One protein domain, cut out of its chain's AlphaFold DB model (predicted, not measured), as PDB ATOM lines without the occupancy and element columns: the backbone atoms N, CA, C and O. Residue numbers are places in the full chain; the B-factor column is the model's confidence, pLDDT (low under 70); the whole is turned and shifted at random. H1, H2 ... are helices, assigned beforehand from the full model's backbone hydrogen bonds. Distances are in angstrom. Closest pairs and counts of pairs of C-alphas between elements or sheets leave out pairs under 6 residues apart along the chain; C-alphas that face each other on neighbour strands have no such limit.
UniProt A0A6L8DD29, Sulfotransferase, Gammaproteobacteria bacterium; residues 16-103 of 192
ATOM      1  N   ASP A  16     215.742 273.986 327.549       94.31
ATOM      2  CA  ASP A  16     216.267 274.488 328.831       94.31
ATOM      3  C   ASP A  16     217.798 274.613 328.795       94.31
ATOM      4  O   ASP A  16     218.348 275.664 329.122       94.31
ATOM      5  N   ARG A  17     218.487 273.594 328.258       93.88
ATOM      6  CA  ARG A  17     219.941 273.646 328.051       93.88
ATOM      7  C   ARG A  17     220.353 274.769 327.098       93.88
ATOM      8  O   ARG A  17     221.367 275.421 327.318       93.88
ATOM      9  N   GLY A  18     219.586 275.023 326.041       93.25
ATOM     10  CA  GLY A  18     219.851 276.135 325.128       93.25
ATOM     11  C   GLY A  18     219.722 277.500 325.814       93.25
ATOM     12  O   GLY A  18     220.540 278.384 325.568       93.25
ATOM     13  N   LEU A  19     218.746 277.669 326.711       94.06
ATOM     14  CA  LEU A  19     218.601 278.890 327.511       94.06
ATOM     15  C   LEU A  19     219.776 279.083 328.476       94.06
ATOM     16  O   LEU A  19     220.284 280.199 328.591       94.06
ATOM     17  N   GLU A  20     220.243 278.009 329.113       95.31
ATOM     18  CA  GLU A  20     221.459 278.031 329.934       95.31
ATOM     19  C   GLU A  20     222.681 278.443 329.111       95.31
ATOM     20  O   GLU A  20     223.383 279.370 329.505       95.31
ATOM     21  N   ILE A  21     222.890 277.842 327.931       93.81
ATOM     22  CA  ILE A  21     223.991 278.212 327.027       93.81
ATOM     23  C   ILE A  21     223.913 279.702 326.675       93.81
ATOM     24  O   ILE A  21     224.922 280.402 326.730       93.81
ATOM     25  N   LEU A  22     222.734 280.230 326.333       94.31
ATOM     26  CA  LEU A  22     222.588 281.658 326.037       94.31
ATOM     27  C   LEU A  22     222.937 282.538 327.245       94.31
ATOM     28  O   LEU A  22     223.607 283.558 327.071       94.31
ATOM     29  N   ALA A  23     222.522 282.152 328.453       95.25
ATOM     30  CA  ALA A  23     222.838 282.881 329.677       95.25
ATOM     31  C   ALA A  23     224.343 282.842 330.001       95.25
ATOM     32  O   ALA A  23     224.940 283.889 330.257       95.25
ATOM     33  N   GLU A  24     224.967 281.663 329.918       93.88
ATOM     34  CA  GLU A  24     226.412 281.456 330.082       93.88
ATOM     35  C   GLU A  24     227.198 282.334 329.101       93.88
ATOM     36  O   GLU A  24     228.116 283.054 329.496       93.88
ATOM     37  N   ARG A  25     226.801 282.337 327.821       92.88
ATOM     38  CA  ARG A  25     227.456 283.143 326.784       92.88
ATOM     39  C   ARG A  25     227.263 284.634 327.019       92.88
ATOM     40  O   ARG A  25     228.228 285.373 326.877       92.88
ATOM     41  N   ALA A  26     226.071 285.086 327.405       94.06
ATOM     42  CA  ALA A  26     225.809 286.500 327.673       94.06
ATOM     43  C   ALA A  26     226.667 287.068 328.819       94.06
ATOM     44  O   ALA A  26     226.965 288.262 328.818       94.06
ATOM     45  N   ALA A  27     227.080 286.227 329.770       93.69
ATOM     46  CA  ALA A  27     227.894 286.631 330.912       93.69
ATOM     47  C   ALA A  27     229.385 286.846 330.580       93.69
ATOM     48  O   ALA A  27     230.111 287.401 331.406       93.69
ATOM     49  N   ILE A  28     229.863 286.430 329.399       90.50
ATOM     50  CA  ILE A  28     231.282 286.537 329.038       90.50
ATOM     51  C   ILE A  28     231.636 288.011 328.740       90.50
ATOM     52  O   ILE A  28     231.064 288.605 327.818       90.50
ATOM     53  N   PRO A  29     232.593 288.627 329.463       90.06
ATOM     54  CA  PRO A  29     232.889 290.054 329.353       90.06
ATOM     55  C   PRO A  29     233.798 290.368 328.150       90.06
ATOM     56  O   PRO A  29     234.951 290.748 328.314       90.06
ATOM     57  N   ILE A  30     233.276 290.222 326.927       90.00
ATOM     58  CA  ILE A  30     233.990 290.588 325.687       90.00
ATOM     59  C   ILE A  30     233.420 291.884 325.111       90.00
ATOM     60  O   ILE A  30     232.210 292.008 324.926       90.00
ATOM     61  N   GLU A  31     234.272 292.846 324.786       90.38
ATOM     62  CA  GLU A  31     233.872 294.042 324.040       90.38
ATOM     63  C   GLU A  31     233.535 293.667 322.585       90.38
ATOM     64  O   GLU A  31     234.304 292.961 321.933       90.38
ATOM     65  N   PHE A  32     232.394 294.126 322.054       91.19
ATOM     66  CA  PHE A  32     232.021 293.872 320.656       91.19
ATOM     67  C   PHE A  32     232.755 294.838 319.716       91.19
ATOM     68  O   PHE A  32     232.189 295.788 319.184       91.19
ATOM     69  N   SER A  33     234.055 294.616 319.569       92.75
ATOM     70  CA  SER A  33     234.948 295.392 318.715       92.75
ATOM     71  C   SER A  33     236.082 294.506 318.214       92.75
ATOM     72  O   SER A  33     236.340 293.438 318.775       92.75
ATOM     73  N   LEU A  34     236.800 294.958 317.179       94.12
ATOM     74  CA  LEU A  34     237.989 294.247 316.705       94.12
ATOM     75  C   LEU A  34     238.991 294.032 317.850       94.12
ATOM     76  O   LEU A  34     239.528 292.940 317.999       94.12
ATOM     77  N   LYS A  35     239.198 295.052 318.691       94.56
ATOM     78  CA  LYS A  35     240.096 294.972 319.846       94.56
ATOM     79  C   LYS A  35     239.653 293.895 320.838       94.56
ATOM     80  O   LYS A  35     240.481 293.091 321.252       94.56
ATOM     81  N   GLY A  36     238.371 293.872 321.210       93.75
ATOM     82  CA  GLY A  36     237.846 292.870 322.140       93.75
ATOM     83  C   GLY A  36     237.959 291.447 321.595       93.75
ATOM     84  O   GLY A  36     238.340 290.535 322.322       93.75
ATOM     85  N   PHE A  37     237.690 291.264 320.302       94.31
ATOM     86  CA  PHE A  37     237.773 289.960 319.642       94.31
ATOM     87  C   PHE A  37     239.221 289.490 319.488       94.31
ATOM     88  O   PHE A  37     239.499 288.311 319.683       94.31
ATOM     89  N   LEU A  38     240.146 290.405 319.177       94.62
ATOM     90  CA  LEU A  38     241.578 290.120 319.129       94.62
ATOM     91  C   LEU A  38     242.122 289.724 320.495       94.62
ATOM     92  O   LEU A  38     242.818 288.723 320.574       94.62
ATOM     93  N   GLN A  39     241.772 290.455 321.557       94.88
ATOM     94  CA  GLN A  39     242.188 290.089 322.912       94.88
ATOM     95  C   GLN A  39     241.676 288.694 323.275       94.88
ATOM     96  O   GLN A  39     242.436 287.860 323.748       94.88
ATOM     97  N   PHE A  40     240.402 288.413 322.984       94.12
ATOM     98  CA  PHE A  40     239.822 287.099 323.247       94.12
ATOM     99  C   PHE A  40     240.507 285.979 322.443       94.12
ATOM    100  O   PHE A  40     240.701 284.881 322.956       94.12
ATOM    101  N   ALA A  41     240.899 286.254 321.195       94.00
ATOM    102  CA  ALA A  41     241.672 285.323 320.380       94.00
ATOM    103  C   ALA A  41     243.092 285.116 320.925       94.00
ATOM    104  O   ALA A  41     243.545 283.981 320.986       94.00
ATOM    105  N   GLU A  42     243.780 286.184 321.336       94.56
ATOM    106  CA  GLU A  42     245.117 286.130 321.938       94.56
ATOM    107  C   GLU A  42     245.120 285.302 323.226       94.56
ATOM    108  O   GLU A  42     245.982 284.442 323.382       94.56
ATOM    109  N   ASP A  43     244.125 285.494 324.093       92.44
ATOM    110  CA  ASP A  43     243.982 284.748 325.349       92.44
ATOM    111  C   ASP A  43     243.737 283.244 325.118       92.44
ATOM    112  O   ASP A  43     244.107 282.416 325.951       92.44
ATOM    113  N   ALA A  44     243.103 282.885 323.997       87.81
ATOM    114  CA  ALA A  44     242.802 281.504 323.617       87.81
ATOM    115  C   ALA A  44     243.872 280.857 322.717       87.81
ATOM    116  O   ALA A  44     243.798 279.655 322.450       87.81
ATOM    117  N   SER A  45     244.828 281.638 322.207       90.69
ATOM    118  CA  SER A  45     245.805 281.175 321.224       90.69
ATOM    119  C   SER A  45     247.023 280.551 321.890       90.69
ATOM    120  O   SER A  45     247.596 281.087 322.834       90.69
ATOM    121  N   ASP A  46     247.484 279.446 321.324       88.75
ATOM    122  CA  ASP A  46     248.762 278.803 321.635       88.75
ATOM    123  C   ASP A  46     249.900 279.254 320.704       88.75
ATOM    124  O   ASP A  46     251.050 278.857 320.881       88.75
ATOM    125  N   VAL A  47     249.592 280.093 319.713       90.50
ATOM    126  CA  VAL A  47     250.555 280.689 318.779       90.50
ATOM    127  C   VAL A  47     250.427 282.207 318.736       90.50
ATOM    128  O   VAL A  47     249.344 282.744 318.987       90.50
ATOM    129  N   PRO A  48     251.492 282.935 318.357       93.19
ATOM    130  CA  PRO A  48     251.368 284.352 318.043       93.19
ATOM    131  C   PRO A  48     250.308 284.576 316.960       93.19
ATOM    132  O   PRO A  48     250.319 283.903 315.928       93.19
ATOM    133  N   ILE A  49     249.417 285.545 317.180       95.19
ATOM    134  CA  ILE A  49     248.398 285.894 316.188       95.19
ATOM    135  C   ILE A  49     249.076 286.397 314.915       95.19
ATOM    136  O   ILE A  49     249.831 287.375 314.938       95.19
ATOM    137  N   HIS A  50     248.779 285.743 313.796       94.56
ATOM    138  CA  HIS A  50     249.227 286.191 312.488       94.56
ATOM    139  C   HIS A  50     248.443 287.445 312.088       94.56
ATOM    140  O   HIS A  50     247.222 287.402 311.931       94.56
ATOM    141  N   ARG A  51     249.149 288.571 311.933       92.75
ATOM    142  CA  ARG A  51     248.557 289.871 311.602       92.75
ATOM    143  C   ARG A  51     248.581 290.127 310.097       92.75
ATOM    144  O   ARG A  51     249.614 290.503 309.557       92.75
ATOM    145  N   ASP A  52     247.430 289.930 309.463       92.25
ATOM    146  CA  ASP A  52     247.149 290.302 308.072       92.25
ATOM    147  C   ASP A  52     246.249 291.549 308.063       92.25
ATOM    148  O   ASP A  52     245.088 291.498 308.485       92.25
ATOM    149  N   ASP A  53     246.802 292.679 307.615       92.38
ATOM    150  CA  ASP A  53     246.121 293.976 307.633       92.38
ATOM    151  C   ASP A  53     244.826 293.970 306.811       92.38
ATOM    152  O   ASP A  53     243.821 294.529 307.256       92.38
ATOM    153  N   ASP A  54     244.808 293.314 305.647       94.38
ATOM    154  CA  ASP A  54     243.621 293.258 304.790       94.38
ATOM    155  C   ASP A  54     242.525 292.413 305.447       94.38
ATOM    156  O   ASP A  54     241.341 292.772 305.425       94.38
ATOM    157  N   PHE A  55     242.904 291.304 306.084       93.56
ATOM    158  CA  PHE A  55     241.971 290.484 306.854       93.56
ATOM    159  C   PHE A  55     241.350 291.277 308.012       93.56
ATOM    160  O   PHE A  55     240.121 291.324 308.139       93.56
ATOM    161  N   PHE A  56     242.170 291.938 308.834       94.69
ATOM    162  CA  PHE A  56     241.678 292.639 310.021       94.69
ATOM    163  C   PHE A  56     240.886 293.905 309.693       94.69
ATOM    164  O   PHE A  56     239.884 294.165 310.357       94.69
ATOM    165  N   GLN A  57     241.241 294.634 308.632       95.69
ATOM    166  CA  GLN A  57     240.425 295.751 308.142       95.69
ATOM    167  C   GLN A  57     239.032 295.292 307.693       95.69
ATOM    168  O   GLN A  57     238.031 295.959 307.962       95.69
ATOM    169  N   ASN A  58     238.939 294.149 307.009       95.56
ATOM    170  CA  ASN A  58     237.651 293.609 306.577       95.56
ATOM    171  C   ASN A  58     236.829 293.074 307.755       95.56
ATOM    172  O   ASN A  58     235.620 293.316 307.809       95.56
ATOM    173  N   LEU A  59     237.473 292.411 308.721       94.75
ATOM    174  CA  LEU A  59     236.822 291.983 309.958       94.75
ATOM    175  C   LEU A  59     236.288 293.184 310.749       94.75
ATOM    176  O   LEU A  59     235.144 293.158 311.190       94.75
ATOM    177  N   GLU A  60     237.059 294.264 310.875       95.62
ATOM    178  CA  GLU A  60     236.610 295.485 311.550       95.62
ATOM    179  C   GLU A  60     235.354 296.068 310.896       95.62
ATOM    180  O   GLU A  60     234.377 296.366 311.583       95.62
ATOM    181  N   ARG A  61     235.323 296.160 309.560       95.25
ATOM    182  CA  ARG A  61     234.136 296.621 308.820       95.25
ATOM    183  C   ARG A  61     232.929 295.712 309.041       95.25
ATOM    184  O   ARG A  61     231.817 296.214 309.203       95.25
ATOM    185  N   PHE A  62     233.141 294.396 309.051       94.56
ATOM    186  CA  PHE A  62     232.089 293.423 309.337       94.56
ATOM    187  C   PHE A  62     231.514 293.615 310.746       94.56
ATOM    188  O   PHE A  62     230.294 293.673 310.902       94.56
ATOM    189  N   LEU A  63     232.371 293.788 311.758       93.56
ATOM    190  CA  LEU A  63     231.943 294.014 313.139       93.56
ATOM    191  C   LEU A  63     231.225 295.357 313.307       93.56
ATOM    192  O   LEU A  63     230.186 295.398 313.959       93.56
ATOM    193  N   LEU A  64     231.708 296.430 312.672       92.50
ATOM    194  CA  LEU A  64     231.048 297.743 312.689       92.50
ATOM    195  C   LEU A  64     229.634 297.684 312.098       92.50
ATOM    196  O   LEU A  64     228.696 298.254 312.659       92.50
ATOM    197  N   GLU A  65     229.453 296.990 310.972       93.19
ATOM    198  CA  GLU A  65     228.123 296.835 310.379       93.19
ATOM    199  C   GLU A  65     227.233 295.907 311.214       93.19
ATOM    200  O   GLU A  65     226.044 296.183 311.388       93.19
ATOM    201  N   GLY A  66     227.816 294.846 311.775       89.62
ATOM    202  CA  GLY A  66     227.144 293.941 312.697       89.62
ATOM    203  C   GLY A  66     226.641 294.644 313.958       89.62
ATOM    204  O   GLY A  66     225.497 294.435 314.352       89.62
ATOM    205  N   ASP A  67     227.440 295.525 314.557       88.12
ATOM    206  CA  ASP A  67     227.031 296.295 315.735       88.12
ATOM    207  C   ASP A  67     225.902 297.274 315.387       88.12
ATOM    208  O   ASP A  67     224.889 297.368 316.078       88.12
ATOM    209  N   ARG A  68     226.022 297.946 314.235       89.38
ATOM    210  CA  ARG A  68     225.061 298.961 313.798       89.38
ATOM    211  C   ARG A  68     223.715 298.388 313.356       89.38
ATOM    212  O   ARG A  68     222.689 299.046 313.535       89.38
ATOM    213  N   ARG A  69     223.710 297.232 312.687       90.62
ATOM    214  CA  ARG A  69     222.524 296.695 311.992       90.62
ATOM    215  C   ARG A  69     222.184 295.244 312.316       90.62
ATOM    216  O   ARG A  69     221.123 294.788 311.903       90.62
ATOM    217  N   GLY A  70     223.041 294.521 313.028       86.19
ATOM    218  CA  GLY A  70     222.883 293.083 313.249       86.19
ATOM    219  C   GLY A  70     221.792 292.707 314.250       86.19
ATOM    220  O   GLY A  70     221.307 291.581 314.211       86.19
ATOM    221  N   GLY A  71     221.385 293.624 315.138       89.25
ATOM    222  CA  GLY A  71     220.339 293.348 316.134       89.25
ATOM    223  C   GLY A  71     220.695 292.199 317.087       89.25
ATOM    224  O   GLY A  71     219.808 291.491 317.558       89.25
ATOM    225  N   PHE A  72     221.990 291.982 317.338       89.69
ATOM    226  CA  PHE A  72     222.469 290.879 318.162       89.69
ATOM    227  C   PHE A  72     222.022 291.023 319.621       89.69
ATOM    228  O   PHE A  72     222.150 292.092 320.221       89.69
ATOM    229  N   SER A  73     221.578 289.916 320.218       91.50
ATOM    230  CA  SER A  73     221.497 289.798 321.676       91.50
ATOM    231  C   SER A  73     222.901 289.793 322.287       91.50
ATOM    232  O   SER A  73     223.885 289.525 321.595       91.50
ATOM    233  N   GLU A  74     223.012 290.023 323.597       91.81
ATOM    234  CA  GLU A  74     224.313 289.938 324.277       91.81
ATOM    235  C   GLU A  74     224.954 288.554 324.115       91.81
ATOM    236  O   GLU A  74     226.133 288.465 323.783       91.81
ATOM    237  N   ALA A  75     224.167 287.478 324.216       93.50
ATOM    238  CA  ALA A  75     224.634 286.125 323.918       93.50
ATOM    239  C   ALA A  75     225.124 285.988 322.465       93.50
ATOM    240  O   ALA A  75     226.196 285.437 322.225       93.50
ATOM    241  N   GLY A  76     224.374 286.531 321.497       92.31
ATOM    242  CA  GLY A  76     224.736 286.505 320.078       92.31
ATOM    243  C   GLY A  76     226.059 287.213 319.790       92.31
ATOM    244  O   GLY A  76     226.891 286.687 319.052       92.31
ATOM    245  N   LYS A  77     226.307 288.355 320.444       91.81
ATOM    246  CA  LYS A  77     227.589 289.069 320.366       91.81
ATOM    247  C   LYS A  77     228.756 288.196 320.833       91.81
ATOM    248  O   LYS A  77     229.800 288.196 320.187       91.81
ATOM    249  N   LYS A  78     228.594 287.445 321.931       93.12
ATOM    250  CA  LYS A  78     229.675 286.594 322.472       93.12
ATOM    251  C   LYS A  78     229.852 285.295 321.692       93.12
ATOM    252  O   LYS A  78     230.975 284.829 321.555       93.12
ATOM    253  N   LEU A  79     228.773 284.734 321.144       92.00
ATOM    254  CA  LEU A  79     228.854 283.608 320.209       92.00
ATOM    255  C   LEU A  79     229.644 283.999 318.956       92.00
ATOM    256  O   LEU A  79     230.539 283.262 318.548       92.00
ATOM    257  N   LEU A  80     229.380 285.187 318.400       92.50
ATOM    258  CA  LEU A  80     230.154 285.707 317.273       92.50
ATOM    259  C   LEU A  80     231.620 285.948 317.655       92.50
ATOM    260  O   LEU A  80     232.508 285.590 316.887       92.50
ATOM    261  N   ALA A  81     231.878 286.497 318.847       92.62
ATOM    262  CA  ALA A  81     233.237 286.680 319.355       92.62
ATOM    263  C   ALA A  81     234.012 285.363 319.432       92.62
ATOM    264  O   ALA A  81     235.147 285.292 318.962       92.62
ATOM    265  N   ALA A  82     233.387 284.315 319.971       90.56
ATOM    266  CA  ALA A  82     233.996 282.997 320.074       90.56
ATOM    267  C   ALA A  82     234.292 282.379 318.702       90.56
ATOM    268  O   ALA A  82     235.378 281.840 318.502       90.56
ATOM    269  N   GLU A  83     233.371 282.501 317.742       91.75
ATOM    270  CA  GLU A  83     233.591 281.988 316.388       91.75
ATOM    271  C   GLU A  83     234.704 282.756 315.662       91.75
ATOM    272  O   GLU A  83     235.598 282.147 315.077       91.75
ATOM    273  N   CYS A  84     234.708 284.091 315.742       93.44
ATOM    274  CA  CYS A  84     235.772 284.907 315.162       93.44
ATOM    275  C   CYS A  84     237.134 284.589 315.784       93.44
ATOM    276  O   CYS A  84     238.113 284.457 315.052       93.44
ATOM    277  N   ALA A  85     237.205 284.431 317.107       91.94
ATOM    278  CA  ALA A  85     238.440 284.056 317.782       91.94
ATOM    279  C   ALA A  85     238.933 282.677 317.340       91.94
ATOM    280  O   ALA A  85     240.103 282.552 316.990       91.94
ATOM    281  N   ASN A  86     238.047 281.678 317.246       90.56
ATOM    282  CA  ASN A  86     238.407 280.364 316.710       90.56
ATOM    283  C   ASN A  86     239.003 280.484 315.297       90.56
ATOM    284  O   ASN A  86     240.075 279.948 315.037       90.56
ATOM    285  N   LEU A  87     238.370 281.243 314.398       92.88
ATOM    286  CA  LEU A  87     238.878 281.444 313.034       92.88
ATOM    287  C   LEU A  87     240.242 282.153 313.006       92.88
ATOM    288  O   LEU A  87     241.116 281.763 312.231       92.88
ATOM    289  N   ILE A  88     240.449 283.162 313.857       94.31
ATOM    290  CA  ILE A  88     241.726 283.882 313.983       94.31
ATOM    291  C   ILE A  88     242.835 282.943 314.480       94.31
ATOM    292  O   ILE A  88     243.932 282.928 313.911       94.31
ATOM    293  N   VAL A  89     242.554 282.137 315.507       92.31
ATOM    294  CA  VAL A  89     243.503 281.162 316.065       92.31
ATOM    295  C   VAL A  89     243.821 280.079 315.038       92.31
ATOM    296  O   VAL A  89     244.991 279.831 314.758       92.31
ATOM    297  N   GLN A  90     242.810 279.485 314.395       91.75
ATOM    298  CA  GLN A  90     243.027 278.455 313.377       91.75
ATOM    299  C   GLN A  90     243.824 278.979 312.183       91.75
ATOM    300  O   GLN A  90     244.703 278.277 311.685       91.75
ATOM    301  N   ARG A  91     243.584 280.222 311.749       92.81
ATOM    302  CA  ARG A  91     244.411 280.856 310.719       92.81
ATOM    303  C   ARG A  91     245.852 281.058 311.193       92.81
ATOM    304  O   ARG A  91     246.778 280.767 310.449       92.81
ATOM    305  N   SER A  92     246.058 281.509 312.428       93.25
ATOM    306  CA  SER A  92     247.405 281.716 312.981       93.25
ATOM    307  C   SER A  92     248.185 280.400 313.117       93.25
ATOM    308  O   SER A  92     249.386 280.354 312.835       93.25
ATOM    309  N   ARG A  93     247.491 279.309 313.473       91.50
ATOM    310  CA  ARG A  93     248.034 277.943 313.468       91.50
ATOM    311  C   ARG A  93     248.398 277.486 312.059       91.50
ATOM    312  O   ARG A  93     249.472 276.928 311.884       91.50
ATOM    313  N   LEU A  94     247.561 277.769 311.058       91.56
ATOM    314  CA  LEU A  94     247.853 277.451 309.656       91.56
ATOM    315  C   LEU A  94     249.130 278.137 309.160       91.56
ATOM    316  O   LEU A  94     249.989 277.489 308.573       91.56
ATOM    317  N   GLU A  95     249.264 279.437 309.417       92.56
ATOM    318  CA  GLU A  95     250.439 280.223 309.016       92.56
ATOM    319  C   GLU A  95     251.713 279.726 309.713       92.56
ATOM    320  O   GLU A  95     252.776 279.621 309.102       92.56
ATOM    321  N   THR A  96     251.600 279.360 310.992       91.44
ATOM    322  CA  THR A  96     252.686 278.724 311.749       91.44
ATOM    323  C   THR A  96     253.058 277.366 311.158       91.44
ATOM    324  O   THR A  96     254.233 277.127 310.891       91.44
ATOM    325  N   LEU A  97     252.069 276.521 310.862       89.50
ATOM    326  CA  LEU A  97     252.271 275.207 310.264       89.50
ATOM    327  C   LEU A  97     252.961 275.306 308.897       89.50
ATOM    328  O   LEU A  97     253.934 274.602 308.670       89.50
ATOM    329  N   PHE A  98     252.517 276.197 308.006       90.88
ATOM    330  CA  PHE A  98     253.148 276.383 306.691       90.88
ATOM    331  C   PHE A  98     254.572 276.932 306.774       90.88
ATOM    332  O   PHE A  98     255.415 276.571 305.955       90.88
ATOM    333  N   ARG A  99     254.848 277.811 307.744       91.19
ATOM    334  CA  ARG A  99     256.203 278.316 307.985       91.19
ATOM    335  C   ARG A  99     257.137 277.194 308.432       91.19
ATOM    336  O   ARG A  99     258.271 277.135 307.961       91.19
ATOM    337  N   ASP A 100     256.668 276.350 309.344       90.44
ATOM    338  CA  ASP A 100     257.483 275.301 309.959       90.44
ATOM    339  C   ASP A 100     257.583 274.052 309.057       90.44
ATOM    340  O   ASP A 100     258.582 273.336 309.115       90.44
ATOM    341  N   HIS A 101     256.597 273.848 308.174       90.75
ATOM    342  CA  HIS A 101     256.485 272.729 307.234       90.75
ATOM    343  C   HIS A 101     256.190 273.200 305.794       90.75
ATOM    344  O   HIS A 101     255.095 272.965 305.261       90.75
ATOM    345  N   PRO A 102     257.141 273.879 305.123       95.81
ATOM    346  CA  PRO A 102     256.940 274.382 303.764       95.81
ATOM    347  C   PRO A 102     256.679 273.271 302.731       95.81
ATOM    348  O   PRO A 102     256.062 273.537 301.698       95.81
ATOM    349  N   GLU A 103     257.079 272.025 303.007       95.94
ATOM    350  CA  GLU A 103     256.811 270.846 302.174       95.94
ATOM    351  C   GLU A 103     255.313 270.561 301.979       95.94
ATOM    352  O   GLU A 103     254.927 269.929 300.996       95.94
TER     353      GLU A 103
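This is residues 16 to 103 of the 192 residues of the protein "Sulfotransferase" of Gammaproteobacteria bacterium (UniProt A0A6L8DD29). Two helices, H3 and the longer H4, run side by side in opposite senses with a gap between them, and the short helix H2 crosses over one side of the pair, packing on both. H1 meets the first part of H4 at a corner, and the far end of H4 sticks out with the last residues, 97 to 103, beyond the rest. The printed part has 88 residues with four named helices, in the order H1, H2, H3, H4, and no named strand; the class is all helix. The whole is only just loose, close to compact, with a radius of gyration of the C-alphas of 14.6 A, and it is elongated, with spans of 48 by 29 by 18 A.

H1 is residues 16 to 26 and begins at C-alpha 16, at (216.267, 274.488, 328.831); it measures 15.4 A from first to last C-alpha. H2 is residues 34 to 44, 15.3 A long. H3 is residues 53 to 69, 24.1 A long, and begins at C-alpha 53, at (246.121, 293.976, 307.633). H4 is residues 74 to 100, the longest helix with 27 residues and 39.0 A, and ends at C-alpha 100, at (257.483, 275.301, 309.959).

H1 touches H4, which meets it with residues 74 to 79 alone; the closest C-alphas are those of Ala 26 and Ala 75, 4.0 A apart. Their lines are only just about perpendicular, at 72 degrees. H1 and H3 are apart, and so are H1 and H2. H2 touches H4 along residues 81 to 89 of H4 alone, with the C-alphas of Ala 41 and Ala 85 closest at 4.3 A, at a steep tilt of 63 degrees, the same way. H2 also touches H3, which meets it with residues 56 to 63 alone; the closest C-alphas are those of Leu 34 and Glu 60, 5.5 A apart. This is a steep tilt of 65 degrees, opposite ways. The helix packing is mostly crossed, with 0 of these 3 touching pairs at a shallow tilt. H3 and H4 are near each other, with 9 pairs of C-alphas within 10 A but no pair within 8 A. In H1, H2, H3 and H4 every O i to N i+4 pair is within hydrogen-bond range.

The two C-alphas farthest apart are those of Asp 16 and Glu 103, 48.7 A apart. Residues 97 to 103, of which 97 to 100 belong to H4, stand free. The printed part has no cut. The link from H3 to H4 is tight, with 4 residues; those from H1 to H2, with 7, and from H2 to H3, with 8, are short, and no link is long. The mean pLDDT of the printed part is 92.6, and no printed residue of this model is under 70.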